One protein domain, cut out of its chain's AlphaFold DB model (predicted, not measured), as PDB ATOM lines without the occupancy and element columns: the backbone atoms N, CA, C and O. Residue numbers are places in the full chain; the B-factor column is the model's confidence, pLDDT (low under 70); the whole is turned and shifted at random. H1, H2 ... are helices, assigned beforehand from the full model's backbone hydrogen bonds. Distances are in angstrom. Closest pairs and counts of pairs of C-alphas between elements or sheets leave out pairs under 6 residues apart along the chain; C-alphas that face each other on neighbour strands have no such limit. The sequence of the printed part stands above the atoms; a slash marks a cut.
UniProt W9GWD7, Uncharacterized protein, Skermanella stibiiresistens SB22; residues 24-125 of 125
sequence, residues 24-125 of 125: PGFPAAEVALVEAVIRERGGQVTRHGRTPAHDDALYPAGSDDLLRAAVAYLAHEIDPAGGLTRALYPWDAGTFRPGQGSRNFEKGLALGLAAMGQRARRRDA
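What this domain is: This is residues 24 to 125 of the 125 residues of an uncharacterized protein of Skermanella stibiiresistens SB22 (UniProt W9GWD7). H5, H3 and H4 lie side by side in a row, H3 in the middle; H1 crosses H5 on the side away from H3, short H2 packs across H5, and residues 24 to 32 stick out. The 102 printed residues have five named helices, H1 to H5 in chain order, and no named strand. The class is all helix, compact, radius of gyration of the C-alphas 14.0 A, spans 41 by 36 by 24 A.

How they stand to each other: The hub is H5, residues 102 to 123. H3, residues 65 to 76, touches it at 19 degrees, a shallow tilt, opposite ways; closest C-alphas Ala 70 and Gly 108, 3.9 A. H4, residues 83 to 88, forms a helical hairpin with H3; closest C-alphas Ala 72 and Thr 85, 4.7 A. H1, residues 28 to 48, touches H5 with residues 33 to 41 alone, only just about perpendicular at 72 degrees; closest C-alphas Val 37 and Glu 106, 4.8 A. H2, residues 52 to 58, touches H5; closest C-alphas Asp 56 and Gln 118, 6.6 A. Every helix O i to N i+4 pair is within hydrogen-bond range.

Where its parts are: H5 runs 31.5 A from C-alpha 102 (29.325, 18.578, -34.995); H1 runs 29.2 A from C-alpha 28 (27.326, 31.748, -42.647).

The domain as a whole: The printed part has no cut. The H4 to H5 link is long. pLDDT is under 70 at residues 24 to 26 and 61 to 62.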
ATOM      1  N   PRO A  24      18.182  36.511 -47.039       54.12
ATOM      2  CA  PRO A  24      19.218  37.444 -46.601       54.12
ATOM      3  C   PRO A  24      19.223  37.523 -45.065       54.12
ATOM      4  O   PRO A  24      18.179  37.760 -44.463       54.12
ATOM      5  N   GLY A  25      20.381  37.311 -44.430       60.69
ATOM      6  CA  GLY A  25      20.530  37.356 -42.967       60.69
ATOM      7  C   GLY A  25      20.742  36.007 -42.277       60.69
ATOM      8  O   GLY A  25      20.953  35.992 -41.068       60.69
ATOM      9  N   PHE A  26      20.752  34.890 -43.013       65.75
ATOM     10  CA  PHE A  26      21.166  33.602 -42.451       65.75
ATOM     11  C   PHE A  26      22.677  33.605 -42.139       65.75
ATOM     12  O   PHE A  26      23.481  33.844 -43.049       65.75
ATOM     13  N   PRO A  27      23.103  33.354 -40.887       78.81
ATOM     14  CA  PRO A  27      24.517  33.312 -40.530       78.81
ATOM     15  C   PRO A  27      25.292  32.275 -41.352       78.81
ATOM     16  O   PRO A  27      24.853  31.137 -41.517       78.81
ATOM     17  N   ALA A  28      26.492  32.633 -41.822       78.88
ATOM     18  CA  ALA A  28      27.326  31.748 -42.647       78.88
ATOM     19  C   ALA A  28      27.612  30.386 -41.981       78.88
ATOM     20  O   ALA A  28      27.691  29.363 -42.659       78.88
ATOM     21  N   ALA A  29      27.714  30.361 -40.649       78.44
ATOM     22  CA  ALA A  29      27.885  29.133 -39.875       78.44
ATOM     23  C   ALA A  29      26.661  28.200 -39.957       78.44
ATOM     24  O   ALA A  29      26.819  26.984 -40.053       78.44
ATOM     25  N   GLU A  30      25.448  28.753 -39.967       80.81
ATOM     26  CA  GLU A  30      24.210  27.979 -40.093       80.81
ATOM     27  C   GLU A  30      24.048  27.436 -41.513       80.81
ATOM     28  O   GLU A  30      23.679  26.278 -41.686       80.81
ATOM     29  N   VAL A  31      24.416  28.219 -42.533       81.06
ATOM     30  CA  VAL A  31      24.463  27.735 -43.923       81.06
ATOM     31  C   VAL A  31      25.415  26.544 -44.044       81.06
ATOM     32  O   VAL A  31      25.023  25.498 -44.563       81.06
ATOM     33  N   ALA A  32      26.635  26.659 -43.508       82.81
ATOM     34  CA  ALA A  32      27.615  25.574 -43.524       82.81
ATOM     35  C   ALA A  32      27.105  24.316 -42.797       82.81
ATOM     36  O   ALA A  32      27.324  23.195 -43.265       82.81
ATOM     37  N   LEU A  33      26.380  24.490 -41.685       83.62
ATOM     38  CA  LEU A  33      25.735  23.389 -40.973       83.62
ATOM     39  C   LEU A  33      24.673  22.706 -41.843       83.62
ATOM     40  O   LEU A  33      24.675  21.480 -41.958       83.62
ATOM     41  N   VAL A  34      23.787  23.470 -42.488       85.25
ATOM     42  CA  VAL A  34      22.750  22.895 -43.357       85.25
ATOM     43  C   VAL A  34      23.378  22.153 -44.540       85.25
ATOM     44  O   VAL A  34      22.953  21.042 -44.867       85.25
ATOM     45  N   GLU A  35      24.427  22.700 -45.155       86.81
ATOM     46  CA  GLU A  35      25.167  22.010 -46.216       86.81
ATOM     47  C   GLU A  35      25.785  20.693 -45.735       86.81
ATOM     48  O   GLU A  35      25.713  19.681 -46.440       86.81
ATOM     49  N   ALA A  36      26.368  20.678 -44.533       90.25
ATOM     50  CA  ALA A  36      26.926  19.472 -43.932       90.25
ATOM     51  C   ALA A  36      25.843  18.414 -43.676       90.25
ATOM     52  O   ALA A  36      26.035  17.246 -44.017       90.25
ATOM     53  N   VAL A  37      24.670  18.822 -43.181       91.94
ATOM     54  CA  VAL A  37      23.506  17.944 -42.982       91.94
ATOM     55  C   VAL A  37      23.010  17.358 -44.308       91.94
ATOM     56  O   VAL A  37      22.760  16.153 -44.401       91.94
ATOM     57  N   ILE A  38      22.900  18.173 -45.362       90.75
ATOM     58  CA  ILE A  38      22.496  17.705 -46.697       90.75
ATOM     59  C   ILE A  38      23.522  16.716 -47.251       90.75
ATOM     60  O   ILE A  38      23.147  15.674 -47.799       90.75
ATOM     61  N   ARG A  39      24.817  17.012 -47.096       91.50
ATOM     62  CA  ARG A  39      25.905  16.127 -47.523       91.50
ATOM     63  C   ARG A  39      25.870  14.806 -46.769       91.50
ATOM     64  O   ARG A  39      26.004  13.757 -47.394       91.50
ATOM     65  N   GLU A  40      25.649  14.845 -45.458       94.06
ATOM     66  CA  GLU A  40      25.504  13.651 -44.630       94.06
ATOM     67  C   GLU A  40      24.319  12.807 -45.092       94.06
ATOM     68  O   GLU A  40      24.468  11.607 -45.329       94.06
ATOM     69  N   ARG A  41      23.156  13.429 -45.320       93.12
ATOM     70  CA  ARG A  41      21.988  12.709 -45.828       93.12
ATOM     71  C   ARG A  41      22.247  12.101 -47.207       93.12
ATOM     72  O   ARG A  41      21.906  10.942 -47.435       93.12
ATOM     73  N   GLY A  42      22.897  12.837 -48.107       91.19
ATOM     74  CA  GLY A  42      23.343  12.314 -49.401       91.19
ATOM     75  C   GLY A  42      24.304  11.129 -49.252       91.19
ATOM     76  O   GLY A  42      24.182  10.138 -49.970       91.19
ATOM     77  N   GLY A  43      25.211  11.184 -48.275       91.31
ATOM     78  CA  GLY A  43      26.097  10.085 -47.899       91.31
ATOM     79  C   GLY A  43      25.340   8.842 -47.431       91.31
ATOM     80  O   GLY A  43      25.632   7.743 -47.893       91.31
ATOM     81  N   GLN A  44      24.325   8.999 -46.578       89.12
ATOM     82  CA  GLN A  44      23.478   7.889 -46.118       89.12
ATOM     83  C   GLN A  44      22.742   7.198 -47.272       89.12
ATOM     84  O   GLN A  44      22.672   5.970 -47.311       89.12
ATOM     85  N   VAL A  45      22.248   7.972 -48.237       90.81
ATOM     86  CA  VAL A  45      21.603   7.439 -49.445       90.81
ATOM     87  C   VAL A  45      22.615   6.682 -50.309       90.81
ATOM     88  O   VAL A  45      22.385   5.534 -50.670       90.81
ATOM     89  N   THR A  46      23.745   7.316 -50.625       91.62
ATOM     90  CA  THR A  46      24.708   6.803 -51.615       91.62
ATOM     91  C   THR A  46      25.593   5.675 -51.096       91.62
ATOM     92  O   THR A  46      25.863   4.733 -51.831       91.62
ATOM     93  N   ARG A  47      26.051   5.748 -49.842       90.25
ATOM     94  CA  ARG A  47      26.984   4.769 -49.252       90.25
ATOM     95  C   ARG A  47      26.280   3.660 -48.484       90.25
ATOM     96  O   ARG A  47      26.819   2.566 -48.376       90.25
ATOM     97  N   HIS A  48      25.121   3.959 -47.902       85.00
ATOM     98  CA  HIS A  48      24.428   3.048 -46.986       85.00
ATOM     99  C   HIS A  48      23.061   2.596 -47.506       85.00
ATOM    100  O   HIS A  48      22.352   1.903 -46.785       85.00
ATOM    101  N   GLY A  49      22.672   2.994 -48.723       87.88
ATOM    102  CA  GLY A  49      21.410   2.575 -49.337       87.88
ATOM    103  C   GLY A  49      20.157   3.077 -48.613       87.88
ATOM    104  O   GLY A  49      19.064   2.597 -48.897       87.88
ATOM    105  N   ARG A  50      20.284   4.053 -47.699       88.25
ATOM    106  CA  ARG A  50      19.167   4.614 -46.918       88.25
ATOM    107  C   ARG A  50      18.372   5.620 -47.745       88.25
ATOM    108  O   ARG A  50      18.376   6.821 -47.477       88.25
ATOM    109  N   THR A  51      17.782   5.136 -48.833       92.25
ATOM    110  CA  THR A  51      16.949   5.929 -49.740       92.25
ATOM    111  C   THR A  51      15.595   6.258 -49.093       92.25
ATOM    112  O   THR A  51      15.176   5.569 -48.165       92.25
ATOM    113  N   PRO A  52      14.857   7.273 -49.583       89.88
ATOM    114  CA  PRO A  52      13.483   7.511 -49.136       89.88
ATOM    115  C   PRO A  52      12.582   6.273 -49.248       89.88
ATOM    116  O   PRO A  52      11.856   5.975 -48.311       89.88
ATOM    117  N   ALA A  53      12.682   5.517 -50.347       89.69
ATOM    118  CA  ALA A  53      11.904   4.294 -50.547       89.69
ATOM    119  C   ALA A  53      12.284   3.188 -49.549       89.69
ATOM    120  O   ALA A  53      11.412   2.493 -49.042       89.69
ATOM    121  N   HIS A  54      13.577   3.054 -49.235       90.19
ATOM    122  CA  HIS A  54      14.054   2.154 -48.183       90.19
ATOM    123  C   HIS A  54      13.457   2.529 -46.822       90.19
ATOM    124  O   HIS A  54      12.934   1.674 -46.113       90.19
ATOM    125  N   ASP A  55      13.509   3.813 -46.472       89.44
ATOM    126  CA  ASP A  55      12.995   4.309 -45.197       89.44
ATOM    127  C   ASP A  55      11.468   4.146 -45.096       89.44
ATOM    128  O   ASP A  55      10.956   3.785 -44.038       89.44
ATOM    129  N   ASP A  56      10.741   4.357 -46.196       88.00
ATOM    130  CA  ASP A  56       9.289   4.164 -46.277       88.00
ATOM    131  C   ASP A  56       8.886   2.685 -46.185       88.00
ATOM    132  O   ASP A  56       7.861   2.377 -45.576       88.00
ATOM    133  N   ALA A  57       9.706   1.775 -46.721       88.44
ATOM    134  CA  ALA A  57       9.481   0.334 -46.640       88.44
ATOM    135  C   ALA A  57       9.785  -0.248 -45.248       88.44
ATOM    136  O   ALA A  57       9.065  -1.133 -44.790       88.44
ATOM    137  N   LEU A  58      10.848   0.222 -44.581       86.19
ATOM    138  CA  LEU A  58      11.295  -0.339 -43.298       86.19
ATOM    139  C   LEU A  58      10.658   0.306 -42.069       86.19
ATOM    140  O   LEU A  58      10.509  -0.369 -41.052       86.19
ATOM    141  N   TYR A  59      10.296   1.587 -42.135       85.94
ATOM    142  CA  TYR A  59       9.731   2.316 -40.999       85.94
ATOM    143  C   TYR A  59       8.292   2.705 -41.333       85.94
ATOM    144  O   TYR A  59       8.068   3.803 -41.849       85.94
ATOM    145  N   PRO A  60       7.309   1.814 -41.105       73.94
ATOM    146  CA  PRO A  60       5.930   2.008 -41.547       73.94
ATOM    147  C   PRO A  60       5.240   3.203 -40.870       73.94
ATOM    148  O   PRO A  60       5.777   3.862 -39.976       73.94
ATOM    149  N   ALA A  61       4.031   3.528 -41.337       63.94
ATOM    150  CA  ALA A  61       3.239   4.636 -40.809       63.94
ATOM    151  C   ALA A  61       3.038   4.509 -39.286       63.94
ATOM    152  O   ALA A  61       2.611   3.469 -38.797       63.94
ATOM    153  N   GLY A  62       3.369   5.574 -38.547       67.56
ATOM    154  CA  GLY A  62       3.324   5.603 -37.079       67.56
ATOM    155  C   GLY A  62       4.629   5.206 -36.378       67.56
ATOM    156  O   GLY A  62       4.717   5.369 -35.166       67.56
ATOM    157  N   SER A  63       5.651   4.742 -37.107       84.44
ATOM    158  CA  SER A  63       6.992   4.574 -36.538       84.44
ATOM    159  C   SER A  63       7.668   5.934 -36.336       84.44
ATOM    160  O   SER A  63       7.776   6.740 -37.265       84.44
ATOM    161  N   ASP A  64       8.171   6.150 -35.121       89.56
ATOM    162  CA  ASP A  64       9.045   7.269 -34.775       89.56
ATOM    163  C   ASP A  64      10.530   6.884 -34.867       89.56
ATOM    164  O   ASP A  64      11.383   7.621 -34.382       89.56
ATOM    165  N   ASP A  65      10.891   5.756 -35.486       92.44
ATOM    166  CA  ASP A  65      12.253   5.210 -35.403       92.44
ATOM    167  C   ASP A  65      13.310   6.149 -35.990       92.44
ATOM    168  O   ASP A  65      14.343   6.402 -35.372       92.44
ATOM    169  N   LEU A  66      13.050   6.761 -37.148       92.56
ATOM    170  CA  LEU A  66      13.976   7.753 -37.707       92.56
ATOM    171  C   LEU A  66      14.159   8.957 -36.772       92.56
ATOM    172  O   LEU A  66      15.271   9.469 -36.634       92.56
ATOM    173  N   LEU A  67      13.085   9.393 -36.108       93.00
ATOM    174  CA  LEU A  67      13.129  10.506 -35.161       93.00
ATOM    175  C   LEU A  67      13.850  10.104 -33.870       93.00
ATOM    176  O   LEU A  67      14.710  10.832 -33.392       93.00
ATOM    177  N   ARG A  68      13.565   8.920 -33.337       93.81
ATOM    178  CA  ARG A  68      14.237   8.343 -32.171       93.81
ATOM    179  C   ARG A  68      15.735   8.164 -32.412       93.81
ATOM    180  O   ARG A  68      16.541   8.545 -31.568       93.81
ATOM    181  N   ALA A  69      16.118   7.681 -33.592       93.38
ATOM    182  CA  ALA A  69      17.512   7.586 -34.006       93.38
ATOM    183  C   ALA A  69      18.167   8.970 -34.149       93.38
ATOM    184  O   ALA A  69      19.323   9.138 -33.758       93.38
ATOM    185  N   ALA A  70      17.438   9.969 -34.661       94.25
ATOM    186  CA  ALA A  70      17.910  11.350 -34.709       94.25
ATOM    187  C   ALA A  70      18.209  11.892 -33.303       94.25
ATOM    188  O   ALA A  70      19.308  12.389 -33.057       94.25
ATOM    189  N   VAL A  71      17.263  11.736 -32.368       93.69
ATOM    190  CA  VAL A  71      17.431  12.175 -30.976       93.69
ATOM    191  C   VAL A  71      18.561  11.404 -30.295       93.69
ATOM    192  O   VAL A  71      19.319  12.016 -29.559       93.69
ATOM    193  N   ALA A  72      18.753  10.112 -30.573       93.69
ATOM    194  CA  ALA A  72      19.857   9.340 -29.999       93.69
ATOM    195  C   ALA A  72      21.241   9.924 -30.346       93.69
ATOM    196  O   ALA A  72      22.101  10.005 -29.473       93.69
ATOM    197  N   TYR A  73      21.455  10.387 -31.586       92.88
ATOM    198  CA  TYR A  73      22.705  11.068 -31.952       92.88
ATOM    199  C   TYR A  73      22.875  12.408 -31.228       92.88
ATOM    200  O   TYR A  73      23.970  12.705 -30.766       92.88
ATOM    201  N   LEU A  74      21.804  13.193 -31.090       90.75
ATOM    202  CA  LEU A  74      21.851  14.477 -30.378       90.75
ATOM    203  C   LEU A  74      22.055  14.292 -28.867       90.75
ATOM    204  O   LEU A  74      22.820  15.018 -28.245       90.75
ATOM    205  N   ALA A  75      21.400  13.290 -28.282       89.69
ATOM    206  CA  ALA A  75      21.495  12.959 -26.867       89.69
ATOM    207  C   ALA A  75      22.878  12.418 -26.491       89.69
ATOM    208  O   ALA A  75      23.308  12.623 -25.362       89.69
ATOM    209  N   HIS A  76      23.594  11.776 -27.420       88.75
ATOM    210  CA  HIS A  76      24.950  11.284 -27.170       88.75
ATOM    211  C   HIS A  76      25.945  12.401 -26.827       88.75
ATOM    212  O   HIS A  76      26.887  12.164 -26.080       88.75
ATOM    213  N   GLU A  77      25.725  13.626 -27.313       83.94
ATOM    214  CA  GLU A  77      26.549  14.784 -26.935       83.94
ATOM    215  C   GLU A  77      26.349  15.190 -25.465       83.94
ATOM    216  O   GLU A  77      27.254  15.740 -24.844       83.94
ATOM    217  N   ILE A  78      25.173  14.909 -24.899       82.81
ATOM    218  CA  ILE A  78      24.799  15.264 -23.521       82.81
ATOM    219  C   ILE A  78      25.084  14.099 -22.564       82.81
ATOM    220  O   ILE A  78      25.480  14.309 -21.420       82.81
ATOM    221  N   ASP A  79      24.910  12.866 -23.040       84.19
ATOM    222  CA  ASP A  79      25.174  11.626 -22.313       84.19
ATOM    223  C   ASP A  79      26.067  10.677 -23.140       84.19
ATOM    224  O   ASP A  79      25.585   9.689 -23.715       84.19
ATOM    225  N   PRO A  80      27.391  10.941 -23.191       80.25
ATOM    226  CA  PRO A  80      28.337  10.087 -23.910       80.25
ATOM    227  C   PRO A  80      28.447   8.677 -23.315       80.25
ATOM    228  O   PRO A  80      28.767   7.725 -24.028       80.25
ATOM    229  N   ALA A  81      28.149   8.518 -22.016       77.69
ATOM    230  CA  ALA A  81      28.094   7.217 -21.343       77.69
ATOM    231  C   ALA A  81      26.955   6.325 -21.888       77.69
ATOM    232  O   ALA A  81      26.988   5.094 -21.752       77.69
ATOM    233  N   GLY A  82      25.986   6.938 -22.576       73.38
ATOM    234  CA  GLY A  82      25.098   6.285 -23.527       73.38
ATOM    235  C   GLY A  82      23.852   5.655 -22.915       73.38
ATOM    236  O   GLY A  82      23.226   4.827 -23.575       73.38
ATOM    237  N   GLY A  83      23.468   6.012 -21.690       80.44
ATOM    238  CA  GLY A  83      22.237   5.521 -21.064       80.44
ATOM    239  C   GLY A  83      20.991   5.956 -21.840       80.44
ATOM    240  O   GLY A  83      20.216   5.119 -22.305       80.44
ATOM    241  N   LEU A  84      20.851   7.262 -22.070       78.12
ATOM    242  CA  LEU A  84      19.775   7.850 -22.875       78.12
ATOM    243  C   LEU A  84      19.865   7.415 -24.336       78.12
ATOM    244  O   LEU A  84      18.862   7.082 -24.963       78.12
ATOM    245  N   THR A  85      21.084   7.359 -24.866       80.75
ATOM    246  CA  THR A  85      21.336   6.937 -26.245       80.75
ATOM    247  C   THR A  85      20.822   5.518 -26.504       80.75
ATOM    248  O   THR A  85      20.121   5.298 -27.488       80.75
ATOM    249  N   ARG A  86      21.113   4.562 -25.609       80.31
ATOM    250  CA  ARG A  86      20.642   3.168 -25.721       80.31
ATOM    251  C   ARG A  86      19.125   3.045 -25.606       80.31
ATOM    252  O   ARG A  86      18.547   2.186 -26.257       80.31
ATOM    253  N   ALA A  87      18.482   3.887 -24.799       84.75
ATOM    254  CA  ALA A  87      17.025   3.890 -24.672       84.75
ATOM    255  C   ALA A  87      16.330   4.446 -25.930       84.75
ATOM    256  O   ALA A  87      15.226   4.030 -26.300       84.75
ATOM    257  N   LEU A  88      16.974   5.411 -26.589       87.75
ATOM    258  CA  LEU A  88      16.401   6.120 -27.723       87.75
ATOM    259  C   LEU A  88      16.693   5.437 -29.051       87.75
ATOM    260  O   LEU A  88      15.792   5.396 -29.881       87.75
ATOM    261  N   TYR A  89      17.896   4.899 -29.262       90.75
ATOM    262  CA  TYR A  89      18.260   4.298 -30.542       90.75
ATOM    263  C   TYR A  89      17.399   3.054 -30.812       90.75
ATOM    264  O   TYR A  89      17.501   2.074 -30.077       90.75
ATOM    265  N   PRO A  90      16.528   3.074 -31.836       88.56
ATOM    266  CA  PRO A  90      15.492   2.052 -32.005       88.56
ATOM    267  C   PRO A  90      16.005   0.773 -32.677       88.56
ATOM    268  O   PRO A  90      15.253  -0.182 -32.845       88.56
ATOM    269  N   TRP A  91      17.268   0.762 -33.097       87.88
ATOM    270  CA  TRP A  91      17.894  -0.348 -33.809       87.88
ATOM    271  C   TRP A  91      18.978  -0.995 -32.948       87.88
ATOM    272  O   TRP A  91      19.243  -0.560 -31.828       87.88
ATOM    273  N   ASP A  92      19.637  -2.022 -33.489       85.69
ATOM    274  CA  ASP A  92      20.757  -2.672 -32.813       85.69
ATOM    275  C   ASP A  92      21.821  -1.647 -32.383       85.69
ATOM    276  O   ASP A  92      22.390  -0.929 -33.213       85.69
ATOM    277  N   ALA A  93      22.114  -1.607 -31.081       79.19
ATOM    278  CA  ALA A  93      23.096  -0.707 -30.492       79.19
ATOM    279  C   ALA A  93      24.499  -0.896 -31.094       79.19
ATOM    280  O   ALA A  93      25.251   0.072 -31.172       79.19
ATOM    281  N   GLY A  94      24.838  -2.095 -31.591       80.94
ATOM    282  CA  GLY A  94      26.095  -2.348 -32.309       80.94
ATOM    283  C   GLY A  94      26.222  -1.580 -33.633       80.94
ATOM    284  O   GLY A  94      27.327  -1.349 -34.133       80.94
ATOM    285  N   THR A  95      25.099  -1.128 -34.193       82.88
ATOM    286  CA  THR A  95      25.058  -0.303 -35.410       82.88
ATOM    287  C   THR A  95      25.084   1.197 -35.122       82.88
ATOM    288  O   THR A  95      25.287   1.995 -36.045       82.88
ATOM    289  N   PHE A  96      24.943   1.596 -33.854       88.50
ATOM    290  CA  PHE A  96      25.076   2.984 -33.446       88.50
ATOM    291  C   PHE A  96      26.543   3.409 -33.523       88.50
ATOM    292  O   PHE A  96      27.411   2.858 -32.848       88.50
ATOM    293  N   ARG A  97      26.844   4.397 -34.373       88.25
ATOM    294  CA  ARG A  97      28.216   4.872 -34.603       88.25
ATOM    295  C   ARG A  97      28.314   6.364 -34.318       88.25
ATOM    296  O   ARG A  97      28.353   7.147 -35.277       88.25
ATOM    297  N   PRO A  98      28.317   6.775 -33.042       88.44
ATOM    298  CA  PRO A  98      28.509   8.170 -32.690       88.44
ATOM    299  C   PRO A  98      29.914   8.621 -33.108       88.44
ATOM    300  O   PRO A  98      30.868   7.845 -33.111       88.44
ATOM    301  N   GLY A  99      30.013   9.865 -33.564       85.75
ATOM    302  CA  GLY A  99      31.268  10.594 -33.713       85.75
ATOM    303  C   GLY A  99      31.460  11.552 -32.540       85.75
ATOM    304  O   GLY A  99      31.020  11.265 -31.433       85.75
ATOM    305  N   GLN A 100      32.077  12.702 -32.806       81.69
ATOM    306  CA  GLN A 100      32.255  13.782 -31.833       81.69
ATOM    307  C   GLN A 100      31.587  15.068 -32.331       81.69
ATOM    308  O   GLN A 100      31.660  15.369 -33.531       81.69
ATOM    309  N   GLY A 101      30.991  15.839 -31.417       79.12
ATOM    310  CA  GLY A 101      30.585  17.223 -31.637       79.12
ATOM    311  C   GLY A 101      29.654  17.394 -32.836       79.12
ATOM    312  O   GLY A 101      28.603  16.758 -32.953       79.12
ATOM    313  N   SER A 102      30.078  18.240 -33.780       85.56
ATOM    314  CA  SER A 102      29.325  18.578 -34.995       85.56
ATOM    315  C   SER A 102      28.894  17.354 -35.806       85.56
ATOM    316  O   SER A 102      27.828  17.368 -36.418       85.56
ATOM    317  N   ARG A 103      29.656  16.254 -35.763       89.75
ATOM    318  CA  ARG A 103      29.341  15.053 -36.539       89.75
ATOM    319  C   ARG A 103      28.071  14.348 -36.063       89.75
ATOM    320  O   ARG A 103      27.352  13.775 -36.882       89.75
ATOM    321  N   ASN A 104      27.800  14.357 -34.760       91.62
ATOM    322  CA  ASN A 104      26.572  13.778 -34.215       91.62
ATOM    323  C   ASN A 104      25.370  14.680 -34.488       91.62
ATOM    324  O   ASN A 104      24.314  14.174 -34.865       91.62
ATOM    325  N   PHE A 105      25.559  16.001 -34.429       90.81
ATOM    326  CA  PHE A 105      24.559  16.963 -34.893       90.81
ATOM    327  C   PHE A 105      24.188  16.744 -36.362       90.81
ATOM    328  O   PHE A 105      23.007  16.618 -36.677       90.81
ATOM    329  N   GLU A 106      25.171  16.610 -37.255       93.50
ATOM    330  CA  GLU A 106      24.939  16.332 -38.677       93.50
ATOM    331  C   GLU A 106      24.117  15.056 -38.893       93.50
ATOM    332  O   GLU A 106      23.123  15.066 -39.620       93.50
ATOM    333  N   LYS A 107      24.508  13.953 -38.239       93.56
ATOM    334  CA  LYS A 107      23.813  12.660 -38.339       93.56
ATOM    335  C   LYS A 107      22.392  12.729 -37.795       93.56
ATOM    336  O   LYS A 107      21.471  12.223 -38.440       93.56
ATOM    337  N   GLY A 108      22.221  13.357 -36.632       93.62
ATOM    338  CA  GLY A 108      20.927  13.549 -35.991       93.62
ATOM    339  C   GLY A 108      19.985  14.362 -36.875       93.62
ATOM    340  O   GLY A 108      18.900  13.897 -37.220       93.62
ATOM    341  N   LEU A 109      20.425  15.532 -37.338       93.94
ATOM    342  CA  LEU A 109      19.631  16.394 -38.216       93.94
ATOM    343  C   LEU A 109      19.339  15.739 -39.573       93.94
ATOM    344  O   LEU A 109      18.224  15.863 -40.077       93.94
ATOM    345  N   ALA A 110      20.280  14.979 -40.144       94.94
ATOM    346  CA  ALA A 110      20.054  14.239 -41.386       94.94
ATOM    347  C   ALA A 110      18.947  13.178 -41.241       94.94
ATOM    348  O   ALA A 110      18.102  13.039 -42.130       94.94
ATOM    349  N   LEU A 111      18.913  12.458 -40.115       94.62
ATOM    350  CA  LEU A 111      17.837  11.511 -39.797       94.62
ATOM    351  C   LEU A 111      16.513  12.231 -39.498       94.62
ATOM    352  O   LEU A 111      15.456  11.782 -39.941       94.62
ATOM    353  N   GLY A 112      16.562  13.389 -38.836       93.56
ATOM    354  CA  GLY A 112      15.395  14.248 -38.621       93.56
ATOM    355  C   GLY A 112      14.765  14.725 -39.935       93.56
ATOM    356  O   GLY A 112      13.546  14.647 -40.099       93.56
ATOM    357  N   LEU A 113      15.584  15.136 -40.912       92.25
ATOM    358  CA  LEU A 113      15.129  15.459 -42.269       92.25
ATOM    359  C   LEU A 113      14.504  14.250 -42.969       92.25
ATOM    360  O   LEU A 113      13.479  14.401 -43.630       92.25
ATOM    361  N   ALA A 114      15.076  13.054 -42.806       92.06
ATOM    362  CA  ALA A 114      14.486  11.833 -43.347       92.06
ATOM    363  C   ALA A 114      13.089  11.575 -42.750       92.06
ATOM    364  O   ALA A 114      12.138  11.357 -43.502       92.06
ATOM    365  N   ALA A 115      12.943  11.708 -41.426       92.56
ATOM    366  CA  ALA A 115      11.669  11.559 -40.723       92.56
ATOM    367  C   ALA A 115      10.626  12.609 -41.151       92.56
ATOM    368  O   ALA A 115       9.443  12.299 -41.306       92.56
ATOM    369  N   MET A 116      11.037  13.866 -41.349       90.81
ATOM    370  CA  MET A 116      10.154  14.922 -41.860       90.81
ATOM    371  C   MET A 116       9.737  14.657 -43.307       90.81
ATOM    372  O   MET A 116       8.552  14.732 -43.619       90.81
ATOM    373  N   GLY A 117      10.682  14.288 -44.175       89.94
ATOM    374  CA  GLY A 117      10.399  13.973 -45.573       89.94
ATOM    375  C   GLY A 117       9.458  12.778 -45.722       89.94
ATOM    376  O   GLY A 117       8.552  12.815 -46.549       89.94
ATOM    377  N   GLN A 118       9.634  11.743 -44.901       89.12
ATOM    378  CA  GLN A 118       8.720  10.605 -44.838       89.12
ATOM    379  C   GLN A 118       7.307  11.029 -44.417       89.12
ATOM    380  O   GLN A 118       6.334  10.655 -45.065       89.12
ATOM    381  N   ARG A 119       7.174  11.851 -43.368       87.94
ATOM    382  CA  ARG A 119       5.867  12.375 -42.937       87.94
ATOM    383  C   ARG A 119       5.206  13.262 -43.993       87.94
ATOM    384  O   ARG A 119       3.997  13.166 -44.156       87.94
ATOM    385  N   ALA A 120       5.973  14.089 -44.702       88.25
ATOM    386  CA  ALA A 120       5.458  14.936 -45.775       88.25
ATOM    387  C   ALA A 120       4.898  14.098 -46.934       88.25
ATOM    388  O   ALA A 120       3.726  14.237 -47.254       88.25
ATOM    389  N   ARG A 121       5.675  13.138 -47.461       87.94
ATOM    390  CA  ARG A 121       5.220  12.242 -48.544       87.94
ATOM    391  C   ARG A 121       3.939  11.481 -48.205       87.94
ATOM    392  O   ARG A 121       3.152  11.192 -49.089       87.94
ATOM    393  N   ARG A 122       3.737  11.160 -46.927       81.25
ATOM    394  CA  ARG A 122       2.525  10.484 -46.442       81.25
ATOM    395  C   ARG A 122       1.298  11.386 -46.370       81.25
ATOM    396  O   ARG A 122       0.197  10.865 -46.380       81.25
ATOM    397  N   ARG A 123       1.466  12.702 -46.220       80.31
ATOM    398  CA  ARG A 123       0.337  13.650 -46.247       80.31
ATOM    399  C   ARG A 123      -0.195  13.861 -47.663       80.31
ATOM    400  O   ARG A 123      -1.349  14.243 -47.806       80.31
ATOM    401  N   ASP A 124       0.649  13.609 -48.659       77.12
ATOM    402  CA  ASP A 124       0.357  13.825 -50.078       77.12
ATOM    403  C   ASP A 124      -0.112  12.544 -50.806       77.12
ATOM    404  O   ASP A 124      -0.376  12.599 -52.007       77.12
ATOM    405  N   ALA A 125      -0.183  11.399 -50.110       72.44
ATOM    406  CA  ALA A 125      -0.569  10.081 -50.635       72.44
ATOM    407  C   ALA A 125      -1.965   9.669 -50.153       72.44
ATOM    408  O   ALA A 125      -2.700   9.061 -50.964       72.44
TER     409      ALA A 125